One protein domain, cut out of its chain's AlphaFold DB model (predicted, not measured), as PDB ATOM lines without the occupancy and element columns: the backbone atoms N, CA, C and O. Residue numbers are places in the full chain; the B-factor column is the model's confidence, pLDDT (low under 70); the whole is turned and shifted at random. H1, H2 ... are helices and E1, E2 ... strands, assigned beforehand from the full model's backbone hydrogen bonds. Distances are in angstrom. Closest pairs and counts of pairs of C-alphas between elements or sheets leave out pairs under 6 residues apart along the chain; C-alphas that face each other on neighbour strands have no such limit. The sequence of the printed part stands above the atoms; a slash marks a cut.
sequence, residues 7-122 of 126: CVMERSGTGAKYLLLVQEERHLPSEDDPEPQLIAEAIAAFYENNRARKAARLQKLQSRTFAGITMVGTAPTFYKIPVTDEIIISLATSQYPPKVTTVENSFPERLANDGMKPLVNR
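This is residues 7 to 122 of the 126 residues of an uncharacterized protein of Piloderma croceum (strain F 1598) (UniProt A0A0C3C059). A strongly twisted, curled sheet of five strands has one long helix, H1, over one face, and at one edge the hairpin of E1 and E2 angles away where E2 bends. The short helix H2 sits at the end of E4, and past edge strand E5 the last residues make a tail, of which 117 to 122 stick out. The printed part has 116 residues, with four named helices and five named strands in the order E1 E2 H1 E3 E4 H2 E5 H3 H4; the sheet is mixed, in the order E1 E2 E3 E4 E5, and the class is mixed, helices and strands. The whole is loose, with a radius of gyration of the C-alphas of 17.0 A and spans of 51 by 36 by 24 A.

E1, residues 7 to 12, begins with C-alpha 7 at (39.546, -8.130, 260.026) and is 15.7 A long. E2, residues 15 to 24, is 25.8 A long and bends by 59 degrees at residue 19. H1, residues 35 to 55, is 30.4 A long, from C-alpha 35 at (25.766, -0.946, 259.544). E3, residues 63 to 72, and E4, residues 75 to 84, are each 28.7 A long. H2 is residues 85 to 92, E5 residues 104 to 106 and H3 residues 111 to 114. H4, residues 119 to 122, ends with C-alpha 122 at (52.783, 11.694, 246.768).

E1 and E2 form an antiparallel hairpin, with N 10 and O 17 at 2.8 A. E2 and E3 are parallel, with N 23 and O 69 at 2.9 A. With H1 they form a strand-helix-strand unit, two parallel neighbour strands with a helix between them along the chain, whose crossover is right-handed. E3 and E4 form an antiparallel hairpin, with N 68 and O 79 at 2.9 A. E4 and E5 are antiparallel, with N 80 and O 104 at 2.8 A. H1 is on the sheet, in two layers, a helix on one face; its closest C-alphas to E2 are those of Asn 49 and Lys 17, 5.7 A. H1, with residues 43 to 47 alone, only just touches H2, with 3 pairs of C-alphas within 8 A, the closest Tyr 47 and Ile 88 at 7.3 A; they are about perpendicular, at 78 degrees. H3 only grazes the sheet, with residues 111 to 113. In H1 and H2 every O i to N i+4 pair is within hydrogen-bond range; H3 and H4 are too short for such a pair.

The farthest C-alphas, of Thr 93 and Val 120, are 55.6 A apart. The printed part has no cut, and the link from H2 to E5, 11 residues, is long. Residues 117 to 122, of which 119 to 122 belong to H4, stand free. The mean pLDDT of the printed part is 81.1; residues 12 to 16, 25 to 32 and 108 to 122 are under 70.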
ATOM      1  N   CYS A   7      39.338  -8.499 258.629       82.06
ATOM      2  CA  CYS A   7      39.546  -8.130 260.026       82.06
ATOM      3  C   CYS A   7      41.025  -7.985 260.364       82.06
ATOM      4  O   CYS A   7      41.886  -8.665 259.801       82.06
ATOM      5  N   VAL A   8      41.317  -7.115 261.332       81.94
ATOM      6  CA  VAL A   8      42.635  -7.058 261.974       81.94
ATOM      7  C   VAL A   8      42.546  -7.803 263.290       81.94
ATOM      8  O   VAL A   8      41.682  -7.522 264.126       81.94
ATOM      9  N   MET A   9      43.465  -8.745 263.476       83.38
ATOM     10  CA  MET A   9      43.592  -9.519 264.700       83.38
ATOM     11  C   MET A   9      44.962  -9.296 265.331       83.38
ATOM     12  O   MET A   9      45.990  -9.442 264.673       83.38
ATOM     13  N   GLU A  10      44.984  -9.021 266.630       80.81
ATOM     14  CA  GLU A  10      46.206  -9.098 267.425       80.81
ATOM     15  C   GLU A  10      46.477 -10.564 267.762       80.81
ATOM     16  O   GLU A  10      45.679 -11.208 268.447       80.81
ATOM     17  N   ARG A  11      47.615 -11.096 267.313       73.62
ATOM     18  CA  ARG A  11      48.120 -12.389 267.785       73.62
ATOM     19  C   ARG A  11      49.043 -12.142 268.973       73.62
ATOM     20  O   ARG A  11      50.131 -11.606 268.817       73.62
ATOM     21  N   SER A  12      48.605 -12.559 270.155       64.12
ATOM     22  CA  SER A  12      49.456 -12.663 271.348       64.12
ATOM     23  C   SER A  12      49.500 -14.132 271.773       64.12
ATOM     24  O   SER A  12      48.597 -14.879 271.410       64.12
ATOM     25  N   GLY A  13      50.537 -14.573 272.494       55.72
ATOM     26  CA  GLY A  13      50.848 -15.996 272.752       55.72
ATOM     27  C   GLY A  13      49.746 -16.875 273.376       55.72
ATOM     28  O   GLY A  13      49.957 -18.066 273.557       55.72
ATOM     29  N   THR A  14      48.572 -16.319 273.685       57.53
ATOM     30  CA  THR A  14      47.387 -17.012 274.211       57.53
ATOM     31  C   THR A  14      46.172 -17.007 273.266       57.53
ATOM     32  O   THR A  14      45.140 -17.574 273.617       57.53
ATOM     33  N   GLY A  15      46.259 -16.403 272.072       61.69
ATOM     34  CA  GLY A  15      45.200 -16.430 271.055       61.69
ATOM     35  C   GLY A  15      45.163 -15.209 270.125       61.69
ATOM     36  O   GLY A  15      45.890 -14.229 270.309       61.69
ATOM     37  N   ALA A  16      44.288 -15.269 269.115       67.50
ATOM     38  CA  ALA A  16      43.968 -14.138 268.247       67.50
ATOM     39  C   ALA A  16      42.833 -13.301 268.862       67.50
ATOM     40  O   ALA A  16      41.822 -13.854 269.292       67.50
ATOM     41  N   LYS A  17      43.001 -11.976 268.910       78.25
ATOM     42  CA  LYS A  17      41.975 -11.029 269.361       78.25
ATOM     43  C   LYS A  17      41.539 -10.145 268.206       78.25
ATOM     44  O   LYS A  17      42.369  -9.427 267.659       78.25
ATOM     45  N   TYR A  18      40.249 -10.110 267.904       80.00
ATOM     46  CA  TYR A  18      39.701  -9.175 266.918       80.00
ATOM     47  C   TYR A  18      39.833  -7.725 267.409       80.00
ATOM     48  O   TYR A  18      39.547  -7.443 268.579       80.00
ATOM     49  N   LEU A  19      40.291  -6.834 266.525       79.31
ATOM     50  CA  LEU A  19      40.517  -5.406 266.778       79.31
ATOM     51  C   LEU A  19      39.707  -4.508 265.837       79.31
ATOM     52  O   LEU A  19      39.054  -3.576 266.301       79.31
ATOM     53  N   LEU A  20      39.777  -4.797 264.537       81.19
ATOM     54  CA  LEU A  20      39.109  -4.052 263.471       81.19
ATOM     55  C   LEU A  20      38.250  -5.015 262.665       81.19
ATOM     56  O   LEU A  20      38.720  -6.105 262.323       81.19
ATOM     57  N   LEU A  21      37.038  -4.579 262.347       82.25
ATOM     58  CA  LEU A  21      36.105  -5.275 261.473       82.25
ATOM     59  C   LEU A  21      35.819  -4.388 260.267       82.25
ATOM     60  O   LEU A  21      35.592  -3.189 260.417       82.25
ATOM     61  N   VAL A  22      35.880  -4.970 259.079       79.94
ATOM     62  CA  VAL A  22      35.622  -4.275 257.823       79.94
ATOM     63  C   VAL A  22      34.587  -5.077 257.060       79.94
ATOM     64  O   VAL A  22      34.795  -6.269 256.813       79.94
ATOM     65  N   GLN A  23      33.516  -4.392 256.683       79.19
ATOM     66  CA  GLN A  23      32.466  -4.914 255.832       79.19
ATOM     67  C   GLN A  23      32.509  -4.190 254.486       79.19
ATOM     68  O   GLN A  23      32.407  -2.963 254.420       79.19
ATOM     69  N   GLU A  24      32.681  -4.958 253.416       70.69
ATOM     70  CA  GLU A  24      32.507  -4.501 252.046       70.69
ATOM     71  C   GLU A  24      31.091  -4.875 251.592       70.69
ATOM     72  O   GLU A  24      30.533  -5.912 251.967       70.69
ATOM     73  N   GLU A  25      30.476  -4.018 250.789       64.12
ATOM     74  CA  GLU A  25      29.208  -4.328 250.141       64.12
ATOM     75  C   GLU A  25      29.435  -5.418 249.076       64.12
ATOM     76  O   GLU A  25      29.813  -5.159 247.930       64.12
ATOM     77  N   ARG A  26      29.276  -6.688 249.466       55.56
ATOM     78  CA  ARG A  26      29.463  -7.815 248.551       55.56
ATOM     79  C   ARG A  26      28.186  -8.149 247.798       55.56
ATOM     80  O   ARG A  26      27.395  -8.980 248.230       55.56
ATOM     81  N   HIS A  27      28.166  -7.623 246.579       49.53
ATOM     82  CA  HIS A  27      27.369  -8.044 245.431       49.53
ATOM     83  C   HIS A  27      25.915  -7.557 245.395       49.53
ATOM     84  O   HIS A  27      25.060  -8.051 246.120       49.53
ATOM     85  N   LEU A  28      25.676  -6.740 244.357       42.66
ATOM     86  CA  LEU A  28      24.420  -6.149 243.874       42.66
ATOM     87  C   LEU A  28      24.005  -4.880 244.630       42.66
ATOM     88  O   LEU A  28      24.274  -4.786 245.818       42.66
ATOM     89  N   PRO A  29      23.367  -3.906 243.948       43.75
ATOM     90  CA  PRO A  29      22.820  -2.721 244.593       43.75
ATOM     91  C   PRO A  29      21.565  -3.149 245.357       43.75
ATOM     92  O   PRO A  29      20.448  -2.932 244.889       43.75
ATOM     93  N   SER A  30      21.724  -3.858 246.471       51.22
ATOM     94  CA  SER A  30      20.668  -3.858 247.468       51.22
ATOM     95  C   SER A  30      20.899  -2.630 248.333       51.22
ATOM     96  O   SER A  30      22.003  -2.370 248.790       51.22
ATOM     97  N   GLU A  31      19.849  -1.837 248.514       57.03
ATOM     98  CA  GLU A  31      19.811  -0.672 249.405       57.03
ATOM     99  C   GLU A  31      19.937  -1.071 250.892       57.03
ATOM    100  O   GLU A  31      19.379  -0.414 251.771       57.03
ATOM    101  N   ASP A  32      20.604  -2.185 251.190       67.19
ATOM    102  CA  ASP A  32      20.723  -2.711 252.535       67.19
ATOM    103  C   ASP A  32      21.861  -1.985 253.241       67.19
ATOM    104  O   ASP A  32      23.033  -2.087 252.876       67.19
ATOM    105  N   ASP A  33      21.492  -1.236 254.275       77.56
ATOM    106  CA  ASP A  33      22.430  -0.590 255.179       77.56
ATOM    107  C   ASP A  33      23.464  -1.622 255.693       77.56
ATOM    108  O   ASP A  33      23.076  -2.634 256.293       77.56
ATOM    109  N   PRO A  34      24.779  -1.419 255.467       84.19
ATOM    110  CA  PRO A  34      25.815  -2.340 255.933       84.19
ATOM    111  C   PRO A  34      26.071  -2.238 257.448       84.19
ATOM    112  O   PRO A  34      26.751  -3.096 258.024       84.19
ATOM    113  N   GLU A  35      25.552  -1.203 258.117       87.75
ATOM    114  CA  GLU A  35      25.766  -0.946 259.544       87.75
ATOM    115  C   GLU A  35      25.244  -2.079 260.459       87.75
ATOM    116  O   GLU A  35      26.026  -2.559 261.291       87.75
ATOM    117  N   PRO A  36      24.002  -2.595 260.314       90.12
ATOM    118  CA  PRO A  36      23.509  -3.730 261.093       90.12
ATOM    119  C   PRO A  36      24.417  -4.963 261.060       90.12
ATOM    120  O   PRO A  36      24.646  -5.588 262.102       90.12
ATOM    121  N   GLN A  37      24.956  -5.316 259.888       89.12
ATOM    122  CA  GLN A  37      25.858  -6.462 259.771       89.12
ATOM    123  C   GLN A  37      27.166  -6.203 260.522       89.12
ATOM    124  O   GLN A  37      27.598  -7.051 261.305       89.12
ATOM    125  N   LEU A  38      27.765  -5.025 260.343       90.75
ATOM    126  CA  LEU A  38      28.998  -4.650 261.031       90.75
ATOM    127  C   LEU A  38      28.832  -4.677 262.563       90.75
ATOM    128  O   LEU A  38      29.708  -5.166 263.284       90.75
ATOM    129  N   ILE A  39      27.694  -4.200 263.079       92.56
ATOM    130  CA  ILE A  39      27.374  -4.256 264.513       92.56
ATOM    131  C   ILE A  39      27.245  -5.711 264.983       92.56
ATOM    132  O   ILE A  39      27.817  -6.076 266.016       92.56
ATOM    133  N   ALA A  40      26.541  -6.563 264.233       92.06
ATOM    134  CA  ALA A  40      26.412  -7.982 264.565       92.06
ATOM    135  C   ALA A  40      27.781  -8.684 264.620       92.06
ATOM    136  O   ALA A  40      28.045  -9.487 265.522       92.06
ATOM    137  N   GLU A  41      28.684  -8.341 263.706       91.31
ATOM    138  CA  GLU A  41      30.049  -8.864 263.680       91.31
ATOM    139  C   GLU A  41      30.886  -8.382 264.869       91.31
ATOM    140  O   GLU A  41      31.648  -9.171 265.432       91.31
ATOM    141  N   ALA A  42      30.709  -7.140 265.327       94.00
ATOM    142  CA  ALA A  42      31.347  -6.642 266.549       94.00
ATOM    143  C   ALA A  42      30.899  -7.423 267.791       94.00
ATOM    144  O   ALA A  42      31.725  -7.792 268.635       94.00
ATOM    145  N   ILE A  43      29.606  -7.741 267.878       94.56
ATOM    146  CA  ILE A  43      29.046  -8.570 268.952       94.56
ATOM    147  C   ILE A  43      29.637  -9.985 268.899       94.56
ATOM    148  O   ILE A  43      30.112 -10.498 269.918       94.56
ATOM    149  N   ALA A  44      29.677 -10.600 267.715       92.81
ATOM    150  CA  ALA A  44      30.282 -11.915 267.526       92.81
ATOM    151  C   ALA A  44      31.772 -11.908 267.907       92.81
ATOM    152  O   ALA A  44      32.217 -12.733 268.702       92.81
ATOM    153  N   ALA A  45      32.541 -10.924 267.439       92.69
ATOM    154  CA  ALA A  45      33.955 -10.764 267.765       92.69
ATOM    155  C   ALA A  45      34.200 -10.619 269.278       92.69
ATOM    156  O   ALA A  45      35.172 -11.162 269.814       92.69
ATOM    157  N   PHE A  46      33.322  -9.914 269.997       94.94
ATOM    158  CA  PHE A  46      33.378  -9.824 271.455       94.94
ATOM    159  C   PHE A  46      33.163 -11.182 272.131       94.94
ATOM    160  O   PHE A  46      33.948 -11.566 273.008       94.94
ATOM    161  N   TYR A  47      32.147 -11.929 271.695       94.50
ATOM    162  CA  TYR A  47      31.875 -13.280 272.181       94.50
ATOM    163  C   TYR A  47      33.068 -14.219 271.947       94.50
ATOM    164  O   TYR A  47      33.550 -14.860 272.887       94.50
ATOM    165  N   GLU A  48      33.603 -14.240 270.726       93.00
ATOM    166  CA  GLU A  48      34.761 -15.046 270.328       93.00
ATOM    167  C   GLU A  48      36.003 -14.723 271.168       93.00
ATOM    168  O   GLU A  48      36.646 -15.622 271.718       93.00
ATOM    169  N   ASN A  49      36.307 -13.430 271.340       92.00
ATOM    170  CA  ASN A  49      37.415 -12.965 272.173       92.00
ATOM    171  C   ASN A  49      37.282 -13.484 273.612       92.00
ATOM    172  O   ASN A  49      38.253 -13.961 274.202       92.00
ATOM    173  N   ASN A  50      36.081 -13.416 274.186       94.00
ATOM    174  CA  ASN A  50      35.825 -13.903 275.536       94.00
ATOM    175  C   ASN A  50      35.878 -15.433 275.640       94.00
ATOM    176  O   ASN A  50      36.391 -15.949 276.638       94.00
ATOM    177  N   ARG A  51      35.440 -16.169 274.609       92.81
ATOM    178  CA  ARG A  51      35.618 -17.627 274.550       92.81
ATOM    179  C   ARG A  51      37.101 -18.003 274.529       92.81
ATOM    180  O   ARG A  51      37.514 -18.859 275.311       92.81
ATOM    181  N   ALA A  52      37.905 -17.343 273.695       89.38
ATOM    182  CA  ALA A  52      39.347 -17.577 273.617       89.38
ATOM    183  C   ALA A  52      40.050 -17.267 274.949       89.38
ATOM    184  O   ALA A  52      40.843 -18.069 275.441       89.38
ATOM    185  N   ARG A  53      39.694 -16.151 275.602       91.75
ATOM    186  CA  ARG A  53      40.208 -15.801 276.938       91.75
ATOM    187  C   ARG A  53      39.870 -16.859 277.983       91.75
ATOM    188  O   ARG A  53      40.754 -17.245 278.742       91.75
ATOM    189  N   LYS A  54      38.634 -17.371 277.988       92.00
ATOM    190  CA  LYS A  54      38.219 -18.460 278.885       92.00
ATOM    191  C   LYS A  54      39.061 -19.719 278.664       92.00
ATOM    192  O   LYS A  54      39.519 -20.310 279.638       92.00
ATOM    193  N   ALA A  55      39.304 -20.104 277.409       90.88
ATOM    194  CA  ALA A  55      40.162 -21.244 277.076       90.88
ATOM    195  C   ALA A  55      41.607 -21.047 277.574       90.88
ATOM    196  O   ALA A  55      42.217 -21.977 278.094       90.88
ATOM    197  N   ALA A  56      42.112 -19.813 277.510       90.12
ATOM    198  CA  ALA A  56      43.410 -19.419 278.050       90.12
ATOM    199  C   ALA A  56      43.422 -19.170 279.575       90.12
ATOM    200  O   ALA A  56      44.426 -18.696 280.103       90.12
ATOM    201  N   ARG A  57      42.324 -19.459 280.297       92.75
ATOM    202  CA  ARG A  57      42.154 -19.191 281.743       92.75
ATOM    203  C   ARG A  57      42.362 -17.720 282.137       92.75
ATOM    204  O   ARG A  57      42.729 -17.417 283.269       92.75
ATOM    205  N   LEU A  58      42.104 -16.802 281.212       91.25
ATOM    206  CA  LEU A  58      42.124 -15.364 281.449       91.25
ATOM    207  C   LEU A  58      40.734 -14.870 281.855       91.25
ATOM    208  O   LEU A  58      39.710 -15.402 281.419       91.25
ATOM    209  N   GLN A  59      40.691 -13.796 282.643       93.00
ATOM    210  CA  GLN A  59      39.436 -13.154 283.025       93.00
ATOM    211  C   GLN A  59      38.678 -12.649 281.790       93.00
ATOM    212  O   GLN A  59      39.271 -12.058 280.883       93.00
ATOM    213  N   LYS A  60      37.361 -12.856 281.768       93.06
ATOM    214  CA  LYS A  60      36.451 -12.343 280.738       93.06
ATOM    215  C   LYS A  60      36.491 -10.809 280.679       93.06
ATOM    216  O   LYS A  60      36.533 -10.154 281.716       93.06
ATOM    217  N   LEU A  61      36.468 -10.244 279.475       93.69
ATOM    218  CA  LEU A  61      36.244  -8.814 279.263       93.69
ATOM    219  C   LEU A  61      34.771  -8.492 279.519       93.69
ATOM    220  O   LEU A  61      33.898  -9.144 278.950       93.69
ATOM    221  N   GLN A  62      34.517  -7.475 280.339       95.44
ATOM    222  CA  GLN A  62      33.166  -6.967 280.609       95.44
ATOM    223  C   GLN A  62      32.670  -6.029 279.503       95.44
ATOM    224  O   GLN A  62      31.474  -5.935 279.241       95.44
ATOM    225  N   SER A  63      33.590  -5.349 278.821       95.25
ATOM    226  CA  SER A  63      33.290  -4.474 277.694       95.25
ATOM    227  C   SER A  63      34.491  -4.346 276.765       95.25
ATOM    228  O   SER A  63      35.634  -4.622 277.151       95.25
ATOM    229  N   ARG A  64      34.227  -3.958 275.518       94.69
ATOM    230  CA  ARG A  64      35.237  -3.589 274.530       94.69
ATOM    231  C   ARG A  64      34.615  -2.731 273.437       94.69
ATOM    232  O   ARG A  64      33.560  -3.073 272.921       94.69
ATOM    233  N   THR A  65      35.313  -1.677 273.035       95.25
ATOM    234  CA  THR A  65      34.969  -0.919 271.828       95.25
ATOM    235  C   THR A  65      35.734  -1.477 270.637       95.25
ATOM    236  O   THR A  65      36.957  -1.620 270.702       95.25
ATOM    237  N   PHE A  66      35.015  -1.797 269.566       93.81
ATOM    238  CA  PHE A  66      35.583  -2.201 268.286       93.81
ATOM    239  C   PHE A  66      35.607  -1.018 267.330       93.81
ATOM    240  O   PHE A  66      34.675  -0.213 267.305       93.81
ATOM    241  N   ALA A  67      36.673  -0.931 266.540       93.75
ATOM    242  CA  ALA A  67      36.654  -0.108 265.345       93.75
ATOM    243  C   ALA A  67      35.967  -0.904 264.229       93.75
ATOM    244  O   ALA A  67      36.235  -2.099 264.064       93.75
ATOM    245  N   GLY A  68      35.092  -0.239 263.485       91.75
ATOM    246  CA  GLY A  68      34.383  -0.813 262.352       91.75
ATOM    247  C   GLY A  68      34.501   0.078 261.121       91.75
ATOM    248  O   GLY A  68      34.645   1.293 261.253       91.75
ATOM    249  N   ILE A  69      34.472  -0.517 259.933       90.19
ATOM    250  CA  ILE A  69      34.433   0.209 258.661       90.19
ATOM    251  C   ILE A  69      33.381  -0.452 257.778       90.19
ATOM    252  O   ILE A  69      33.434  -1.666 257.589       90.19
ATOM    253  N   THR A  70      32.465   0.338 257.223       88.56
ATOM    254  CA  THR A  70      31.667  -0.075 256.061       88.56
ATOM    255  C   THR A  70      32.163   0.650 254.818       88.56
ATOM    256  O   THR A  70      32.708   1.751 254.907       88.56
ATOM    257  N   MET A  71      32.006   0.019 253.658       80.50
ATOM    258  CA  MET A  71      32.327   0.602 252.355       80.50
ATOM    259  C   MET A  71      31.092   0.522 251.459       80.50
ATOM    260  O   MET A  71      30.669  -0.584 251.133       80.50
ATOM    261  N   VAL A  72      30.560   1.676 251.043       76.44
ATOM    262  CA  VAL A  72      29.541   1.779 249.981       76.44
ATOM    263  C   VAL A  72      30.212   2.410 248.766       76.44
ATOM    264  O   VAL A  72      30.712   3.541 248.824       76.44
ATOM    265  N   GLY A  73      30.314   1.657 247.671       75.00
ATOM    266  CA  GLY A  73      31.204   2.011 246.562       75.00
ATOM    267  C   GLY A  73      32.652   2.215 247.040       75.00
ATOM    268  O   GLY A  73      33.285   1.296 247.551       75.00
ATOM    269  N   THR A  74      33.195   3.429 246.887       72.81
ATOM    270  CA  THR A  74      34.547   3.792 247.366       72.81
ATOM    271  C   THR A  74      34.545   4.647 248.634       72.81
ATOM    272  O   THR A  74      35.605   5.120 249.048       72.81
ATOM    273  N   ALA A  75      33.377   4.902 249.223       77.50
ATOM    274  CA  ALA A  75      33.232   5.785 250.370       77.50
ATOM    275  C   ALA A  75      33.236   4.970 251.678       77.50
ATOM    276  O   ALA A  75      32.313   4.184 251.902       77.50
ATOM    277  N   PRO A  76      34.258   5.133 252.541       85.19
ATOM    278  CA  PRO A  76      34.275   4.500 253.852       85.19
ATOM    279  C   PRO A  76      33.404   5.266 254.847       85.19
ATOM    280  O   PRO A  76      33.529   6.487 254.964       85.19
ATOM    281  N   THR A  77      32.646   4.539 255.659       88.00
ATOM    282  CA  THR A  77      32.103   5.047 256.925       88.00
ATOM    283  C   THR A  77      32.823   4.353 258.073       88.00
ATOM    284  O   THR A  77      32.955   3.129 258.090       88.00
ATOM    285  N   PHE A  78      33.322   5.131 259.031       91.12
ATOM    286  CA  PHE A  78      34.062   4.620 260.184       91.12
ATOM    287  C   PHE A  78      33.168   4.572 261.414       91.12
ATOM    288  O   PHE A  78      32.378   5.481 261.639       91.12
ATOM    289  N   TYR A  79      33.350   3.551 262.247       93.94
ATOM    290  CA  TYR A  79      32.506   3.282 263.403       93.94
ATOM    291  C   TYR A  79      33.317   3.036 264.670       93.94
ATOM    292  O   TYR A  79      34.358   2.370 264.646       93.94
ATOM    293  N   LYS A  80      32.783   3.496 265.803       95.50
ATOM    294  CA  LYS A  80      33.137   3.002 267.138       95.50
ATOM    295  C   LYS A  80      31.950   2.245 267.710       95.50
ATOM    296  O   LYS A  80      30.904   2.831 267.980       95.50
ATOM    297  N   ILE A  81      32.142   0.950 267.927       96.50
ATOM    298  CA  ILE A  81      31.080   0.027 268.322       96.50
ATOM    299  C   ILE A  81      31.383  -0.486 269.734       96.50
ATOM    300  O   ILE A  81      32.173  -1.426 269.891       96.50
ATOM    301  N   PRO A  82      30.839   0.148 270.786       96.50
ATOM    302  CA  PRO A  82      30.966  -0.365 272.142       96.50
ATOM    303  C   PRO A  82      30.128  -1.636 272.296       96.50
ATOM    304  O   PRO A  82      28.930  -1.633 272.048       96.50
ATOM    305  N   VAL A  83      30.752  -2.723 272.743       95.62
ATOM    306  CA  VAL A  83      30.074  -3.984 273.057       95.62
ATOM    307  C   VAL A  83      30.326  -4.327 274.520       95.62
ATOM    308  O   VAL A  83      31.462  -4.270 274.999       95.62
ATOM    309  N   THR A  84      29.267  -4.679 275.241       95.44
ATOM    310  CA  THR A  84      29.328  -5.085 276.648       95.44
ATOM    311  C   THR A  84      28.867  -6.522 276.821       95.44
ATOM    312  O   THR A  84      28.187  -7.096 275.970       95.44
ATOM    313  N   ASP A  85      29.225  -7.111 277.954       94.00
ATOM    314  CA  ASP A  85      28.763  -8.444 278.305       94.00
ATOM    315  C   ASP A  85      27.250  -8.517 278.538       94.00
ATOM    316  O   ASP A  85      26.628  -9.539 278.262       94.00
ATOM    317  N   GLU A  86      26.643  -7.412 278.970       93.81
ATOM    318  CA  GLU A  86      25.192  -7.287 279.117       93.81
ATOM    319  C   GLU A  86      24.473  -7.553 277.791       93.81
ATOM    320  O   GLU A  86      23.493  -8.289 277.780       93.81
ATOM    321  N   ILE A  87      24.999  -7.051 276.665       93.50
ATOM    322  CA  ILE A  87      24.437  -7.323 275.331       93.50
ATOM    323  C   ILE A  87      24.440  -8.830 275.049       93.50
ATOM    324  O   ILE A  87      23.439  -9.376 274.591       93.50
ATOM    325  N   ILE A  88      25.538  -9.526 275.358       93.31
ATOM    326  CA  ILE A  88      25.651 -10.976 275.144       93.31
ATOM    327  C   ILE A  88      24.670 -11.745 276.029       93.31
ATOM    328  O   ILE A  88      24.027 -12.685 275.563       93.31
ATOM    329  N   ILE A  89      24.555 -11.354 277.299       93.25
ATOM    330  CA  ILE A  89      23.640 -11.982 278.255       93.25
ATOM    331  C   ILE A  89      22.194 -11.796 277.794       93.25
ATOM    332  O   ILE A  89      21.459 -12.776 277.724       93.25
ATOM    333  N   SER A  90      21.807 -10.573 277.431       93.06
ATOM    334  CA  SER A  90      20.469 -10.249 276.936       93.06
ATOM    335  C   SER A  90      20.121 -11.026 275.666       93.06
ATOM    336  O   SER A  90      19.043 -11.609 275.586       93.06
ATOM    337  N   LEU A  91      21.052 -11.145 274.713       90.62
ATOM    338  CA  LEU A  91      20.852 -11.980 273.524       90.62
ATOM    339  C   LEU A  91      20.661 -13.461 273.885       90.62
ATOM    340  O   LEU A  91      19.765 -14.114 273.354       90.62
ATOM    341  N   ALA A  92      21.459 -13.991 274.814       90.38
ATOM    342  CA  ALA A  92      21.359 -15.386 275.243       90.38
ATOM    343  C   ALA A  92      20.051 -15.694 275.991       90.38
ATOM    344  O   ALA A  92      19.539 -16.808 275.898       90.38
ATOM    345  N   THR A  93      19.499 -14.722 276.721       94.00
ATOM    346  CA  THR A  93      18.229 -14.860 277.448       94.00
ATOM    347  C   THR A  93      17.015 -14.411 276.639       94.00
ATOM    348  O   THR A  93      15.902 -14.443 277.163       94.00
ATOM    349  N   SER A  94      17.202 -14.024 275.370       90.56
ATOM    350  CA  SER A  94      16.152 -13.452 274.511       90.56
ATOM    351  C   SER A  94      15.456 -12.235 275.141       90.56
ATOM    352  O   SER A  94      14.249 -12.046 275.000       90.56
ATOM    353  N   GLN A  95      16.218 -11.412 275.862       93.62
ATOM    354  CA  GLN A  95      15.761 -10.172 276.482       93.62
ATOM    355  C   GLN A  95      16.366  -8.960 275.779       93.62
ATOM    356  O   GLN A  95      17.420  -9.037 275.147       93.62
ATOM    357  N   TYR A  96      15.717  -7.809 275.930       87.62
ATOM    358  CA  TYR A  96      16.291  -6.547 275.487       87.62
ATOM    359  C   TYR A  96      17.375  -6.078 276.477       87.62
ATOM    360  O   TYR A  96      17.173  -6.201 277.690       87.62
ATOM    361  N   PRO A  97      18.518  -5.538 276.012       86.56
ATOM    362  CA  PRO A  97      19.526  -4.971 276.900       86.56
ATOM    363  C   PRO A  97      18.954  -3.811 277.725       86.56
ATOM    364  O   PRO A  97      18.346  -2.902 277.159       86.56
ATOM    365  N   PRO A  98      19.168  -3.775 279.050       84.31
ATOM    366  CA  PRO A  98      18.628  -2.711 279.898       84.31
ATOM    367  C   PRO A  98      19.262  -1.345 279.598       84.31
ATOM    368  O   PRO A  98      18.676  -0.305 279.897       84.31
ATOM    369  N   LYS A  99      20.462  -1.342 279.007       88.56
ATOM    370  CA  LYS A  99      21.213  -0.144 278.653       88.56
ATOM    371  C   LYS A  99      21.297   0.013 277.138       88.56
ATOM    372  O   LYS A  99      21.794  -0.866 276.436       88.56
ATOM    373  N   VAL A 100      20.870   1.179 276.655       89.69
ATOM    374  CA  VAL A 100      21.057   1.579 275.256       89.69
ATOM    375  C   VAL A 100      22.549   1.702 274.959       89.69
ATOM    376  O   VAL A 100      23.312   2.281 275.734       89.69
ATOM    377  N   THR A 101      22.953   1.150 273.821       91.19
ATOM    378  CA  THR A 101      24.323   1.221 273.320       91.19
ATOM    379  C   THR A 101      24.362   2.198 272.154       91.19
ATOM    380  O   THR A 101      23.668   1.996 271.164       91.19
ATOM    381  N   THR A 102      25.157   3.260 272.282       94.06
ATOM    382  CA  THR A 102      25.336   4.260 271.223       94.06
ATOM    383  C   THR A 102      26.531   3.881 270.361       94.06
ATOM    384  O   THR A 102      27.650   3.779 270.867       94.06
ATOM    385  N   VAL A 103      26.292   3.685 269.066       93.56
ATOM    386  CA  VAL A 103      27.343   3.524 268.058       93.56
ATOM    387  C   VAL A 103      27.652   4.901 267.479       93.56
ATOM    388  O   VAL A 103      26.750   5.614 267.052       93.56
ATOM    389  N   GLU A 104      28.924   5.293 267.504       93.69
ATOM    390  CA  GLU A 104      29.374   6.531 266.862       93.69
ATOM    391  C   GLU A 104      29.840   6.201 265.449       93.69
ATOM    392  O   GLU A 104      30.615   5.256 265.272       93.69
ATOM    393  N   ASN A 105      29.428   6.999 264.469       89.19
ATOM    394  CA  ASN A 105      29.938   6.913 263.111       89.19
ATOM    395  C   ASN A 105      30.578   8.237 262.671       89.19
ATOM    396  O   ASN A 105      30.316   9.308 263.224       89.19
ATOM    397  N   SER A 106      31.488   8.157 261.708       86.81
ATOM    398  CA  SER A 106      32.050   9.322 261.041       86.81
ATOM    399  C   SER A 106      32.208   9.056 259.551       86.81
ATOM    400  O   SER A 106      32.747   8.034 259.120       86.81
ATOM    401  N   PHE A 107      31.733  10.017 258.765       78.81
ATOM    402  CA  PHE A 107      31.842  10.011 257.318       78.81
ATOM    403  C   PHE A 107      32.809  11.122 256.884       78.81
ATOM    404  O   PHE A 107      32.580  12.294 257.196       78.81
ATOM    405  N   PRO A 108      33.914  10.807 256.194       66.75
ATOM    406  CA  PRO A 108      34.797  11.824 255.644       66.75
ATOM    407  C   PRO A 108      34.140  12.488 254.424       66.75
ATOM    408  O   PRO A 108      34.250  11.987 253.306       66.75
ATOM    409  N   GLU A 109      33.530  13.665 254.616       58.09
ATOM    410  CA  GLU A 109      32.871  14.464 253.557       58.09
ATOM    411  C   GLU A 109      33.724  14.646 252.284       58.09
ATOM    412  O   GLU A 109      33.201  14.765 251.179       58.09
ATOM    413  N   ARG A 110      35.058  14.640 252.411       54.41
ATOM    414  CA  ARG A 110      35.992  14.908 251.305       54.41
ATOM    415  C   ARG A 110      36.209  13.754 250.323       54.41
ATOM    416  O   ARG A 110      36.734  14.009 249.246       54.41
ATOM    417  N   LEU A 111      35.860  12.511 250.661       51.53
ATOM    418  CA  LEU A 111      36.110  11.370 249.763       51.53
ATOM    419  C   LEU A 111      35.049  11.219 248.665       51.53
ATOM    420  O   LEU A 111      35.352  10.655 247.617       51.53
ATOM    421  N   ALA A 112      33.846  11.764 248.872       52.00
ATOM    422  CA  ALA A 112      32.756  11.672 247.900       52.00
ATOM    423  C   ALA A 112      33.023  12.468 246.606       52.00
ATOM    424  O   ALA A 112      32.568  12.063 245.542       52.00
ATOM    425  N   ASN A 113      33.785  13.568 246.689       49.84
ATOM    426  CA  ASN A 113      33.953  14.513 245.575       49.84
ATOM    427  C   ASN A 113      35.305  14.410 244.846       49.84
ATOM    428  O   ASN A 113      35.382  14.776 243.677       49.84
ATOM    429  N   ASP A 114      36.356  13.903 245.500       54.78
ATOM    430  CA  ASP A 114      37.725  13.909 244.946       54.78
ATOM    431  C   ASP A 114      38.239  12.518 244.526       54.78
ATOM    432  O   ASP A 114      39.296  12.417 243.896       54.78
ATOM    433  N   GLY A 115      37.533  11.435 244.881       57.25
ATOM    434  CA  GLY A 115      38.024  10.066 244.697       57.25
ATOM    435  C   GLY A 115      39.383   9.808 245.376       57.25
ATOM    436  O   GLY A 115      39.867  10.584 246.207       57.25
ATOM    437  N   MET A 116      40.040   8.696 245.033       58.75
ATOM    438  CA  MET A 116      41.448   8.505 245.398       58.75
ATOM    439  C   MET A 116      42.316   9.446 244.557       58.75
ATOM    440  O   MET A 116      42.352   9.333 243.333       58.75
ATOM    441  N   LYS A 117      43.060  10.349 245.211       59.97
ATOM    442  CA  LYS A 117      44.039  11.197 244.517       59.97
ATOM    443  C   LYS A 117      45.009  10.320 243.705       59.97
ATOM    444  O   LYS A 117      45.521   9.342 244.257       59.97
ATOM    445  N   PRO A 118      45.315  10.674 242.442       57.22
ATOM    446  CA  PRO A 118      46.282   9.943 241.631       57.22
ATOM    447  C   PRO A 118      47.616   9.773 242.365       57.22
ATOM    448  O   PRO A 118      48.094  10.703 243.023       57.22
ATOM    449  N   LEU A 119      48.244   8.601 242.204       59.28
ATOM    450  CA  LEU A 119      49.517   8.228 242.847       59.28
ATOM    451  C   LEU A 119      50.639   9.271 242.655       59.28
ATOM    452  O   LEU A 119      51.555   9.347 243.471       59.28
ATOM    453  N   VAL A 120      50.538  10.101 241.615       60.44
ATOM    454  CA  VAL A 120      51.494  11.155 241.243       60.44
ATOM    455  C   VAL A 120      51.614  12.263 242.306       60.44
ATOM    456  O   VAL A 120      52.673  12.865 242.447       60.44
ATOM    457  N   ASN A 121      50.591  12.481 243.141       54.50
ATOM    458  CA  ASN A 121      50.590  13.564 244.138       54.50
ATOM    459  C   ASN A 121      51.323  13.235 245.458       54.50
ATOM    460  O   ASN A 121      51.301  14.047 246.382       54.50
ATOM    461  N   ARG A 122      51.983  12.071 245.579       55.78
ATOM    462  CA  ARG A 122      52.783  11.694 246.768       55.78
ATOM    463  C   ARG A 122      54.205  12.266 246.790       55.78
ATOM    464  O   ARG A 122      54.903  12.075 247.777       55.78
TER     465      ARG A 122